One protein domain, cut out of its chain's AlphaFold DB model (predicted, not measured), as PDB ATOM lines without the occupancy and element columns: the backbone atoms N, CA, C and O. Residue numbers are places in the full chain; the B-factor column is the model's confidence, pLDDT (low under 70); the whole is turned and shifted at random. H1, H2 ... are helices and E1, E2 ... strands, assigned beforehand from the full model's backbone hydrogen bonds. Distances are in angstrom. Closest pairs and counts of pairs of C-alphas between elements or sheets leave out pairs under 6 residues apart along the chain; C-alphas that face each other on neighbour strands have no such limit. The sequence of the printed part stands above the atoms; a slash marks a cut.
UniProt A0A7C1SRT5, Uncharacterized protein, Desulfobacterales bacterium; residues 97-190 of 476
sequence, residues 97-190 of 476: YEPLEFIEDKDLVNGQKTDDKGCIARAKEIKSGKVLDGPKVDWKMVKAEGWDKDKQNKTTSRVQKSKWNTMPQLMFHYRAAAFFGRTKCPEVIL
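What this domain is: This is residues 97 to 190 of the 476 residues of an uncharacterized protein of Desulfobacterales bacterium (UniProt A0A7C1SRT5). A small three-stranded antiparallel sheet, E1, E2 and E3, has the long helix H3 packed on one face, and the long loop between the short helices H1 and H2 reaches away from this body, with residues 153 to 158 sticking out. The printed part has 94 residues with three named strands followed by three named helices, in the sheet order E1, E2, E3. The class is mixed, helices and strands, with under half of the residues in named elements. The whole is loose, with a radius of gyration of the C-alphas of 15.5 A, and elongated, spanning 53 by 32 by 19 A.

Where its parts are: E2, residues 118 to 124, is 20.0 A long. E1, residues 101 to 104, begins at C-alpha (142.993, 110.133, 111.319), and E3 is residues 131 to 133. H3, residues 168 to 184, is 23.6 A long and ends at C-alpha (143.087, 97.406, 117.462). H1 is residues 139 to 144 and H2 residues 163 to 166.

How they stand to each other: The strands form a meander, each the antiparallel neighbour of the one before. In hairpin E1 and E2, N 101 and O 122 are 2.8 A apart; in hairpin E2 and E3, N 132 and O 123 are 2.8 A apart, both within hydrogen-bond range. H3 is over E1, E2 and E3 at a height over the sheet of 8.3 A, making two layers, helix on one face of a sheet; its closest C-alphas to E2 are Ala 176 and Ala 121, 5.2 A. It runs only just slantwise to the strands, at 59.9 degrees to E3 on the local plane. H1 is only just on the sheet, with 5 pairs of C-alphas within 10 A, and only grazes it. H2 is not on the sheet; it is close to but not clearly touching H3, closest C-alphas Trp 164 and Met 171, 6.1 A. Every O i to N i+4 pair is within hydrogen-bond range in H1 and H3; H2 is too short for one.

The domain as a whole: The C-alphas of Ser 128 and Ser 157, the farthest apart, are 53.2 A apart. The printed part has no cut. The links E1 to E2 and H1 to H2 are long. Residues 111 to 112 and 154 to 157 have pLDDT under 70.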
ATOM      1  N   TYR A  97     134.483 102.402 113.907       94.94
ATOM      2  CA  TYR A  97     135.270 103.607 114.141       94.94
ATOM      3  C   TYR A  97     134.790 104.761 113.259       94.94
ATOM      4  O   TYR A  97     134.279 104.540 112.162       94.94
ATOM      5  N   GLU A  98     134.977 105.990 113.735       95.00
ATOM      6  CA  GLU A  98     135.049 107.165 112.860       95.00
ATOM      7  C   GLU A  98     136.237 107.014 111.880       95.00
ATOM      8  O   GLU A  98     137.140 106.209 112.150       95.00
ATOM      9  N   PRO A  99     136.256 107.743 110.744       95.50
ATOM     10  CA  PRO A  99     137.337 107.637 109.768       95.50
ATOM     11  C   PRO A  99     138.718 107.798 110.404       95.50
ATOM     12  O   PRO A  99     138.918 108.641 111.275       95.50
ATOM     13  N   LEU A 100     139.666 106.979 109.956       95.88
ATOM     14  CA  LEU A 100     141.025 106.963 110.477       95.88
ATOM     15  C   LEU A 100     141.704 108.321 110.254       95.88
ATOM     16  O   LEU A 100     141.805 108.801 109.124       95.88
ATOM     17  N   GLU A 101     142.210 108.905 111.332       96.19
ATOM     18  CA  GLU A 101     142.993 110.133 111.319       96.19
ATOM     19  C   GLU A 101     144.479 109.807 111.471       96.19
ATOM     20  O   GLU A 101     144.868 108.908 112.220       96.19
ATOM     21  N   PHE A 102     145.328 110.567 110.783       96.44
ATOM     22  CA  PHE A 102     146.778 110.425 110.869       96.44
ATOM     23  C   PHE A 102     147.365 111.635 111.581       96.44
ATOM     24  O   PHE A 102     147.226 112.769 111.128       96.44
ATOM     25  N   ILE A 103     148.018 111.383 112.711       94.62
ATOM     26  CA  ILE A 103     148.700 112.407 113.495       94.62
ATOM     27  C   ILE A 103     150.180 112.298 113.191       94.62
ATOM     28  O   ILE A 103     150.844 111.347 113.604       94.62
ATOM     29  N   GLU A 104     150.677 113.278 112.454       93.00
ATOM     30  CA  GLU A 104     152.077 113.397 112.074       93.00
ATOM     31  C   GLU A 104     152.787 114.477 112.892       93.00
ATOM     32  O   GLU A 104     152.227 115.528 113.215       93.00
ATOM     33  N   ASP A 105     154.045 114.215 113.242       89.19
ATOM     34  CA  ASP A 105     154.884 115.232 113.860       89.19
ATOM     35  C   ASP A 105     155.221 116.347 112.859       89.19
ATOM     36  O   ASP A 105     155.486 116.104 111.680       89.19
ATOM     37  N   LYS A 106     155.313 117.590 113.352       81.06
ATOM     38  CA  LYS A 106     155.828 118.713 112.552       81.06
ATOM     39  C   LYS A 106     157.203 118.361 111.981       81.06
ATOM     40  O   LYS A 106     158.053 117.844 112.717       81.06
ATOM     41  N   ASP A 107     157.384 118.675 110.700       79.75
ATOM     42  CA  ASP A 107     158.600 118.452 109.910       79.75
ATOM     43  C   ASP A 107     158.921 116.989 109.565       79.75
ATOM     44  O   ASP A 107     160.012 116.724 109.065       79.75
ATOM     45  N   LEU A 108     157.971 116.052 109.731       79.75
ATOM     46  CA  LEU A 108     158.141 114.623 109.403       79.75
ATOM     47  C   LEU A 108     158.762 114.374 108.017       79.75
ATOM     48  O   LEU A 108     159.532 113.426 107.834       79.75
ATOM     49  N   VAL A 109     158.413 115.224 107.046       75.75
ATOM     50  CA  VAL A 109     158.792 115.101 105.632       75.75
ATOM     51  C   VAL A 109     159.576 116.293 105.079       75.75
ATOM     52  O   VAL A 109     159.972 116.262 103.916       75.75
ATOM     53  N   ASN A 110     159.893 117.304 105.897       74.38
ATOM     54  CA  ASN A 110     160.585 118.534 105.469       74.38
ATOM     55  C   ASN A 110     162.106 118.338 105.272       74.38
ATOM     56  O   ASN A 110     162.915 119.208 105.584       74.38
ATOM     57  N   GLY A 111     162.522 117.162 104.798       64.12
ATOM     58  CA  GLY A 111     163.927 116.781 104.604       64.12
ATOM     59  C   GLY A 111     164.682 116.423 105.890       64.12
ATOM     60  O   GLY A 111     165.777 115.866 105.819       64.12
ATOM     61  N   GLN A 112     164.101 116.669 107.067       69.06
ATOM     62  CA  GLN A 112     164.683 116.311 108.358       69.06
ATOM     63  C   GLN A 112     164.188 114.928 108.802       69.06
ATOM     64  O   GLN A 112     163.148 114.790 109.437       69.06
ATOM     65  N   LYS A 113     164.953 113.879 108.467       79.75
ATOM     66  CA  LYS A 113     164.724 112.498 108.939       79.75
ATOM     67  C   LYS A 113     165.146 112.322 110.404       79.75
ATOM     68  O   LYS A 113     166.065 111.550 110.704       79.75
ATOM     69  N   THR A 114     164.534 113.087 111.297       84.31
ATOM     70  CA  THR A 114     164.831 113.052 112.732       84.31
ATOM     71  C   THR A 114     164.208 111.812 113.363       84.31
ATOM     72  O   THR A 114     163.021 111.562 113.173       84.31
ATOM     73  N   ASP A 115     164.998 111.059 114.126       86.56
ATOM     74  CA  ASP A 115     164.654 109.720 114.628       86.56
ATOM     75  C   ASP A 115     163.337 109.663 115.416       86.56
ATOM     76  O   ASP A 115     162.568 108.724 115.233       86.56
ATOM     77  N   ASP A 116     163.039 110.686 116.222       86.38
ATOM     78  CA  ASP A 116     161.844 110.724 117.080       86.38
ATOM     79  C   ASP A 116     160.556 111.128 116.344       86.38
ATOM     80  O   ASP A 116     159.460 111.085 116.918       86.38
ATOM     81  N   LYS A 117     160.673 111.571 115.087       88.56
ATOM     82  CA  LYS A 117     159.551 112.056 114.281       88.56
ATOM     83  C   LYS A 117     158.858 110.889 113.599       88.56
ATOM     84  O   LYS A 117     159.508 110.052 112.974       88.56
ATOM     85  N   GLY A 118     157.536 110.858 113.697       92.75
ATOM     86  CA  GLY A 118     156.739 109.782 113.135       92.75
ATOM     87  C   GLY A 118     155.282 110.139 112.888       92.75
ATOM     88  O   GLY A 118     154.867 111.297 112.969       92.75
ATOM     89  N   CYS A 119     154.516 109.095 112.601       95.06
ATOM     90  CA  CYS A 119     153.082 109.139 112.373       95.06
ATOM     91  C   CYS A 119     152.378 108.103 113.259       95.06
ATOM     92  O   CYS A 119     152.888 106.999 113.475       95.06
ATOM     93  N   ILE A 120     151.202 108.465 113.766       95.81
ATOM     94  CA  ILE A 120     150.285 107.579 114.487       95.81
ATOM     95  C   ILE A 120     148.948 107.583 113.754       95.81
ATOM     96  O   ILE A 120     148.439 108.641 113.388       95.81
ATOM     97  N   ALA A 121     148.356 106.404 113.593       97.06
ATOM     98  CA  ALA A 121     146.970 106.273 113.169       97.06
ATOM     99  C   ALA A 121     146.053 106.281 114.402       97.06
ATOM    100  O   ALA A 121     146.267 105.516 115.349       97.06
ATOM    101  N   ARG A 122     145.045 107.150 114.393       96.94
ATOM    102  CA  ARG A 122     144.074 107.353 115.469       96.94
ATOM    103  C   ARG A 122     142.667 107.136 114.934       96.94
ATOM    104  O   ARG A 122     142.326 107.632 113.867       96.94
ATOM    105  N   ALA A 123     141.833 106.446 115.702       96.88
ATOM    106  CA  ALA A 123     140.407 106.359 115.410       96.88
ATOM    107  C   ALA A 123     139.588 106.437 116.696       96.88
ATOM    108  O   ALA A 123     140.006 105.955 117.752       96.88
ATOM    109  N   LYS A 124     138.394 107.018 116.607       96.31
ATOM    110  CA  LYS A 124     137.442 107.062 117.715       96.31
ATOM    111  C   LYS A 124     136.401 105.965 117.541       96.31
ATOM    112  O   LYS A 124     135.748 105.882 116.506       96.31
ATOM    113  N   GLU A 125     136.253 105.097 118.537       95.31
ATOM    114  CA  GLU A 125     135.253 104.027 118.508       95.31
ATOM    115  C   GLU A 125     133.855 104.606 118.745       95.31
ATOM    116  O   GLU A 125     133.606 105.256 119.759       95.31
ATOM    117  N   ILE A 126     132.925 104.343 117.824       94.00
ATOM    118  CA  ILE A 126     131.600 104.983 117.802       94.00
ATOM    119  C   ILE A 126     130.777 104.590 119.033       94.00
ATOM    120  O   ILE A 126     130.131 105.433 119.650       94.00
ATOM    121  N   LYS A 127     130.815 103.309 119.422       92.25
ATOM    122  CA  LYS A 127     130.005 102.794 120.539       92.25
ATOM    123  C   LYS A 127     130.489 103.273 121.906       92.25
ATOM    124  O   LYS A 127     129.666 103.563 122.765       92.25
ATOM    125  N   SER A 128     131.802 103.299 122.126       92.31
ATOM    126  CA  SER A 128     132.383 103.663 123.426       92.31
ATOM    127  C   SER A 128     132.736 105.148 123.531       92.31
ATOM    128  O   SER A 128     132.963 105.645 124.630       92.31
ATOM    129  N   GLY A 129     132.832 105.851 122.399       92.38
ATOM    130  CA  GLY A 129     133.354 107.212 122.315       92.38
ATOM    131  C   GLY A 129     134.856 107.318 122.604       92.38
ATOM    132  O   GLY A 129     135.388 108.427 122.643       92.38
ATOM    133  N   LYS A 130     135.552 106.194 122.821       93.75
ATOM    134  CA  LYS A 130     136.965 106.175 123.203       93.75
ATOM    135  C   LYS A 130     137.853 106.418 121.988       93.75
ATOM    136  O   LYS A 130     137.722 105.755 120.961       93.75
ATOM    137  N   VAL A 131     138.810 107.325 122.149       95.62
ATOM    138  CA  VAL A 131     139.888 107.538 121.182       95.62
ATOM    139  C   VAL A 131     140.944 106.450 121.365       95.62
ATOM    140  O   VAL A 131     141.406 106.196 122.482       95.62
ATOM    141  N   LEU A 132     141.295 105.780 120.274       95.06
ATOM    142  CA  LEU A 132     142.288 104.718 120.235       95.06
ATOM    143  C   LEU A 132     143.445 105.141 119.343       95.06
ATOM    144  O   LEU A 132     143.245 105.492 118.181       95.06
ATOM    145  N   ASP A 133     144.649 105.015 119.888       96.31
ATOM    146  CA  ASP A 133     145.889 105.300 119.177       96.31
ATOM    147  C   ASP A 133     146.592 103.992 118.828       96.31
ATOM    148  O   ASP A 133     146.750 103.098 119.674       96.31
ATOM    149  N   GLY A 134     146.980 103.873 117.562       95.12
ATOM    150  CA  GLY A 134     147.844 102.811 117.072       95.12
ATOM    151  C   GLY A 134     149.302 103.013 117.503       95.12
ATOM    152  O   GLY A 134     149.660 104.051 118.063       95.12
ATOM    153  N   PRO A 135     150.168 102.021 117.248       95.31
ATOM    154  CA  PRO A 135     151.604 102.174 117.437       95.31
ATOM    155  C   PRO A 135     152.166 103.320 116.584       95.31
ATOM    156  O   PRO A 135     151.769 103.493 115.431       95.31
ATOM    157  N   LYS A 136     153.109 104.082 117.148       94.81
ATOM    158  CA  LYS A 136     153.845 105.116 116.412       94.81
ATOM    159  C   LYS A 136     154.842 104.465 115.459       94.81
ATOM    160  O   LYS A 136     155.601 103.592 115.869       94.81
ATOM    161  N   VAL A 137     154.851 104.927 114.213       94.75
ATOM    162  CA  VAL A 137     155.877 104.596 113.220       94.75
ATOM    163  C   VAL A 137     156.776 105.815 113.074       94.75
ATOM    164  O   VAL A 137     156.317 106.853 112.603       94.75
ATOM    165  N   ASP A 138     158.029 105.709 113.502       94.38
ATOM    166  CA  ASP A 138     159.006 106.800 113.501       94.38
ATOM    167  C   ASP A 138     160.192 106.522 112.566       94.38
ATOM    168  O   ASP A 138     160.395 105.406 112.080       94.38
ATOM    169  N   TRP A 139     160.984 107.555 112.274       92.88
ATOM    170  CA  TRP A 139     162.178 107.404 111.438       92.88
ATOM    171  C   TRP A 139     163.228 106.480 112.062       92.88
ATOM    172  O   TRP A 139     163.972 105.838 111.317       92.88
ATOM    173  N   LYS A 140     163.283 106.376 113.396       93.62
ATOM    174  CA  LYS A 140     164.148 105.416 114.090       93.62
ATOM    175  C   LYS A 140     163.832 103.981 113.670       93.62
ATOM    176  O   LYS A 140     164.746 103.246 113.302       93.62
ATOM    177  N   MET A 141     162.556 103.605 113.666       93.31
ATOM    178  CA  MET A 141     162.079 102.308 113.193       93.31
ATOM    179  C   MET A 141     162.370 102.123 111.705       93.31
ATOM    180  O   MET A 141     162.946 101.112 111.325       93.31
ATOM    181  N   VAL A 142     162.058 103.120 110.868       92.44
ATOM    182  CA  VAL A 142     162.307 103.059 109.414       92.44
ATOM    183  C   VAL A 142     163.774 102.738 109.104       92.44
ATOM    184  O   VAL A 142     164.052 101.900 108.246       92.44
ATOM    185  N   LYS A 143     164.714 103.379 109.814       91.44
ATOM    186  CA  LYS A 143     166.159 103.148 109.660       91.44
ATOM    187  C   LYS A 143     166.593 101.794 110.222       91.44
ATOM    188  O   LYS A 143     167.422 101.127 109.603       91.44
ATOM    189  N   ALA A 144     166.055 101.392 111.376       91.19
ATOM    190  CA  ALA A 144     166.376 100.119 112.022       91.19
ATOM    191  C   ALA A 144     165.935  98.916 111.173       91.19
ATOM    192  O   ALA A 144     166.718  97.994 110.968       91.19
ATOM    193  N   GLU A 145     164.728  98.981 110.613       89.31
ATOM    194  CA  GLU A 145     164.165  97.976 109.703       89.31
ATOM    195  C   GLU A 145     164.744  98.085 108.277       89.31
ATOM    196  O   GLU A 145     164.559  97.210 107.434       89.31
ATOM    197  N   GLY A 146     165.462  99.172 107.975       89.44
ATOM    198  CA  GLY A 146     166.094  99.396 106.676       89.44
ATOM    199  C   GLY A 146     165.113  99.667 105.533       89.44
ATOM    200  O   GLY A 146     165.471  99.474 104.370       89.44
ATOM    201  N   TRP A 147     163.896 100.132 105.825       90.19
ATOM    202  CA  TRP A 147     162.872 100.408 104.812       90.19
ATOM    203  C   TRP A 147     163.242 101.567 103.875       90.19
ATOM    204  O   TRP A 147     162.757 101.643 102.744       90.19
ATOM    205  N   ASP A 148     164.119 102.473 104.309       89.38
ATOM    206  CA  ASP A 148     164.619 103.587 103.501       89.38
ATOM    207  C   ASP A 148     165.791 103.219 102.581       89.38
ATOM    208  O   ASP A 148     166.235 104.060 101.796       89.38
ATOM    209  N   LYS A 149     166.259 101.967 102.614       89.31
ATOM    210  CA  LYS A 149     167.318 101.484 101.724       89.31
ATOM    211  C   LYS A 149     166.771 101.198 100.329       89.31
ATOM    212  O   LYS A 149     165.721 100.576 100.157       89.31
ATOM    213  N   ASP A 150     167.511 101.634  99.316       85.75
ATOM    214  CA  ASP A 150     167.190 101.333  97.924       85.75
ATOM    215  C   ASP A 150     167.401  99.835  97.651       85.75
ATOM    216  O   ASP A 150     168.417  99.251  98.036       85.75
ATOM    217  N   LYS A 151     166.434  99.199  96.983       81.56
ATOM    218  CA  LYS A 151     166.496  97.768  96.657       81.56
ATOM    219  C   LYS A 151     167.151  97.601  95.287       81.56
ATOM    220  O   LYS A 151     166.667  98.141  94.292       81.56
ATOM    221  N   GLN A 152     168.234  96.833  95.206       74.94
ATOM    222  CA  GLN A 152     168.843  96.481  93.925       74.94
ATOM    223  C   GLN A 152     168.230  95.191  93.385       74.94
ATOM    224  O   GLN A 152     168.213  94.158  94.056       74.94
ATOM    225  N   ASN A 153     167.741  95.232  92.148       70.81
ATOM    226  CA  ASN A 153     167.288  94.026  91.480       70.81
ATOM    227  C   ASN A 153     168.511  93.206  91.039       70.81
ATOM    228  O   ASN A 153     169.219  93.600  90.110       70.81
ATOM    229  N   LYS A 154     168.723  92.052  91.686       66.50
ATOM    230  CA  LYS A 154     169.842  91.132  91.408       66.50
ATOM    231  C   LYS A 154     169.892  90.660  89.945       66.50
ATOM    232  O   LYS A 154     170.955  90.302  89.460       66.50
ATOM    233  N   THR A 155     168.762  90.661  89.237       63.88
ATOM    234  CA  THR A 155     168.641  90.143  87.864       63.88
ATOM    235  C   THR A 155     168.847  91.211  86.791       63.88
ATOM    236  O   THR A 155     169.305  90.896  85.700       63.88
ATOM    237  N   THR A 156     168.491  92.469  87.061       69.19
ATOM    238  CA  THR A 156     168.516  93.542  86.043       69.19
ATOM    239  C   THR A 156     169.502  94.665  86.355       69.19
ATOM    240  O   THR A 156     169.553  95.643  85.611       69.19
ATOM    241  N   SER A 157     170.244  94.560  87.464       68.44
ATOM    242  CA  SER A 157     171.169  95.578  87.994       68.44
ATOM    243  C   SER A 157     170.544  96.962  88.221       68.44
ATOM    244  O   SER A 157     171.248  97.910  88.561       68.44
ATOM    245  N   ARG A 158     169.217  97.101  88.083       76.25
ATOM    246  CA  ARG A 158     168.499  98.354  88.323       76.25
ATOM    247  C   ARG A 158     168.360  98.590  89.820       76.25
ATOM    248  O   ARG A 158     167.943  97.699  90.563       76.25
ATOM    249  N   VAL A 159     168.661  99.813  90.237       80.00
ATOM    250  CA  VAL A 159     168.428 100.282  91.602       80.00
ATOM    251  C   VAL A 159     167.017 100.854  91.675       80.00
ATOM    252  O   VAL A 159     166.696 101.850  91.026       80.00
ATOM    253  N   GLN A 160     166.157 100.202  92.449       83.38
ATOM    254  CA  GLN A 160     164.832 100.704  92.760       83.38
ATOM    255  C   GLN A 160     164.920 101.590  94.002       83.38
ATOM    256  O   GLN A 160     165.142 101.105  95.113       83.38
ATOM    257  N   LYS A 161     164.713 102.896  93.802       85.94
ATOM    258  CA  LYS A 161     164.668 103.866  94.899       85.94
ATOM    259  C   LYS A 161     163.564 103.514  95.892       85.94
ATOM    260  O   LYS A 161     162.432 103.234  95.480       85.94
ATOM    261  N   SER A 162     163.875 103.581  97.184       87.56
ATOM    262  CA  SER A 162     162.894 103.333  98.233       87.56
ATOM    263  C   SER A 162     161.755 104.352  98.164       87.56
ATOM    264  O   SER A 162     161.945 105.567  98.004       87.56
ATOM    265  N   LYS A 163     160.530 103.848  98.317       88.88
ATOM    266  CA  LYS A 163     159.333 104.686  98.418       88.88
ATOM    267  C   LYS A 163     159.322 105.512  99.701       88.88
ATOM    268  O   LYS A 163     158.762 106.600  99.689       88.88
ATOM    269  N   TRP A 164     160.050 105.093 100.733       90.12
ATOM    270  CA  TRP A 164     160.258 105.875 101.951       90.12
ATOM    271  C   TRP A 164     161.097 107.139 101.715       90.12
ATOM    272  O   TRP A 164     160.938 108.114 102.437       90.12
ATOM    273  N   ASN A 165     161.937 107.170 100.675       87.94
ATOM    274  CA  ASN A 165     162.708 108.365 100.310       87.94
ATOM    275  C   ASN A 165     161.934 109.312  99.387       87.94
ATOM    276  O   ASN A 165     162.140 110.520  99.427       87.94
ATOM    277  N   THR A 166     161.070 108.764  98.530       87.88
ATOM    278  CA  THR A 166     160.367 109.539  97.493       87.88
ATOM    279  C   THR A 166     158.970 109.982  97.917       87.88
ATOM    280  O   THR A 166     158.526 111.049  97.509       87.88
ATOM    281  N   MET A 167     158.278 109.182  98.729       90.12
ATOM    282  CA  MET A 167     156.920 109.432  99.226       90.12
ATOM    283  C   MET A 167     156.787 109.017 100.708       90.12
ATOM    284  O   MET A 167     155.962 108.159 101.031       90.12
ATOM    285  N   PRO A 168     157.585 109.604 101.625       91.62
ATOM    286  CA  PRO A 168     157.598 109.220 103.039       91.62
ATOM    287  C   PRO A 168     156.225 109.326 103.707       91.62
ATOM    288  O   PRO A 168     155.816 108.387 104.379       91.62
ATOM    289  N   GLN A 169     155.484 110.419 103.485       91.44
ATOM    290  CA  GLN A 169     154.179 110.640 104.127       91.44
ATOM    291  C   GLN A 169     153.192 109.504 103.829       91.44
ATOM    292  O   GLN A 169     152.555 108.962 104.729       91.44
ATOM    293  N   LEU A 170     153.129 109.085 102.561       92.94
ATOM    294  CA  LEU A 170     152.261 107.994 102.132       92.94
ATOM    295  C   LEU A 170     152.643 106.671 102.806       92.94
ATOM    296  O   LEU A 170     151.774 105.931 103.263       92.94
ATOM    297  N   MET A 171     153.944 106.380 102.886       93.62
ATOM    298  CA  MET A 171     154.437 105.154 103.514       93.62
ATOM    299  C   MET A 171     154.179 105.142 105.023       93.62
ATOM    300  O   MET A 171     153.761 104.115 105.559       93.62
ATOM    301  N   PHE A 172     154.340 106.285 105.699       95.00
ATOM    302  CA  PHE A 172     153.976 106.433 107.106       95.00
ATOM    303  C   PHE A 172     152.487 106.168 107.338       95.00
ATOM    304  O   PHE A 172     152.156 105.402 108.239       95.00
ATOM    305  N   HIS A 173     151.597 106.717 106.506       95.00
ATOM    306  CA  HIS A 173     150.156 106.472 106.628       95.00
ATOM    307  C   HIS A 173     149.807 104.994 106.438       95.00
ATOM    308  O   HIS A 173     149.086 104.420 107.251       95.00
ATOM    309  N   TYR A 174     150.350 104.347 105.404       95.56
ATOM    310  CA  TYR A 174     150.091 102.928 105.158       95.56
ATOM    311  C   TYR A 174     150.606 102.042 106.290       95.56
ATOM    312  O   TYR A 174     149.882 101.153 106.742       95.56
ATOM    313  N   ARG A 175     151.810 102.312 106.806       94.88
ATOM    314  CA  ARG A 175     152.373 101.525 107.907       94.88
ATOM    315  C   ARG A 175     151.631 101.762 109.220       94.88
ATOM    316  O   ARG A 175     151.303 100.802 109.914       94.88
ATOM    317  N   ALA A 176     151.311 103.013 109.541       96.12
ATOM    318  CA  ALA A 176     150.549 103.350 110.740       96.12
ATOM    319  C   ALA A 176     149.142 102.725 110.703       96.12
ATOM    320  O   ALA A 176     148.693 102.167 111.706       96.12
ATOM    321  N   ALA A 177     148.474 102.741 109.544       96.50
ATOM    322  CA  ALA A 177     147.178 102.093 109.360       96.50
ATOM    323  C   ALA A 177     147.256 100.567 109.501       96.50
ATOM    324  O   ALA A 177     146.410  99.976 110.172       96.50
ATOM    325  N   ALA A 178     148.283  99.930 108.930       95.25
ATOM    326  CA  ALA A 178     148.528  98.498 109.094       95.25
ATOM    327  C   ALA A 178     148.692  98.126 110.574       95.25
ATOM    328  O   ALA A 178     148.018  97.228 111.080       95.25
ATOM    329  N   PHE A 179     149.532  98.864 111.304       95.31
ATOM    330  CA  PHE A 179     149.780  98.620 112.724       95.31
ATOM    331  C   PHE A 179     148.543  98.876 113.586       95.31
ATOM    332  O   PHE A 179     148.278  98.122 114.529       95.31
ATOM    333  N   PHE A 180     147.747  99.896 113.259       96.31
ATOM    334  CA  PHE A 180     146.452 100.112 113.896       96.31
ATOM    335  C   PHE A 180     145.516  98.925 113.654       96.31
ATOM    336  O   PHE A 180     145.016  98.346 114.616       96.31
ATOM    337  N   GLY A 181     145.348  98.514 112.393       94.94
ATOM    338  CA  GLY A 181     144.524  97.370 112.010       94.94
ATOM    339  C   GLY A 181     144.909  96.109 112.776       94.94
ATOM    340  O   GLY A 181     144.068  95.481 113.403       94.94
ATOM    341  N   ARG A 182     146.203  95.788 112.839       92.62
ATOM    342  CA  ARG A 182     146.695  94.586 113.530       92.62
ATOM    343  C   ARG A 182     146.515  94.627 115.045       92.62
ATOM    344  O   ARG A 182     146.268  93.588 115.649       92.62
ATOM    345  N   THR A 183     146.659  95.795 115.671       93.69
ATOM    346  CA  THR A 183     146.628  95.905 117.142       93.69
ATOM    347  C   THR A 183     145.247  96.211 117.711       93.69
ATOM    348  O   THR A 183     144.973  95.834 118.849       93.69
ATOM    349  N   LYS A 184     144.385  96.914 116.967       93.88
ATOM    350  CA  LYS A 184     143.087  97.406 117.462       93.88
ATOM    351  C   LYS A 184     141.892  96.678 116.865       93.88
ATOM    352  O   LYS A 184     140.895  96.522 117.570       93.88
ATOM    353  N   CYS A 185     141.992  96.244 115.611       92.56
ATOM    354  CA  CYS A 185     140.903  95.584 114.895       92.56
ATOM    355  C   CYS A 185     141.397  94.495 113.919       92.56
ATOM    356  O   CYS A 185     141.087  94.546 112.723       92.56
ATOM    357  N   PRO A 186     142.163  93.490 114.393       91.94
ATOM    358  CA  PRO A 186     142.704  92.441 113.525       91.94
ATOM    359  C   PRO A 186     141.610  91.655 112.786       91.94
ATOM    360  O   PRO A 186     141.857  91.118 111.707       91.94
ATOM    361  N   GLU A 187     140.396  91.617 113.336       89.06
ATOM    362  CA  GLU A 187     139.214  91.010 112.731       89.06
ATOM    363  C   GLU A 187     138.765  91.701 111.437       89.06
ATOM    364  O   GLU A 187     138.257  91.027 110.546       89.06
ATOM    365  N   VAL A 188     138.990  93.014 111.298       91.19
ATOM    366  CA  VAL A 188     138.573  93.799 110.119       91.19
ATOM    367  C   VAL A 188     139.424  93.458 108.897       91.19
ATOM    368  O   VAL A 188     138.934  93.462 107.771       91.19
ATOM    369  N   ILE A 189     140.693  93.119 109.118       90.75
ATOM    370  CA  ILE A 189     141.640  92.730 108.065       90.75
ATOM    371  C   ILE A 189     141.861  91.212 107.998       90.75
ATOM    372  O   ILE A 189     142.729  90.752 107.261       90.75
ATOM    373  N   LEU A 190     141.107  90.420 108.773       88.81
ATOM    374  CA  LEU A 190     141.235  88.955 108.878       88.81
ATOM    375  C   LEU A 190     142.655  88.470 109.223       88.81
ATOM    376  O   LEU A 190     143.070  87.386 108.814       88.81
TER     377      LEU A 190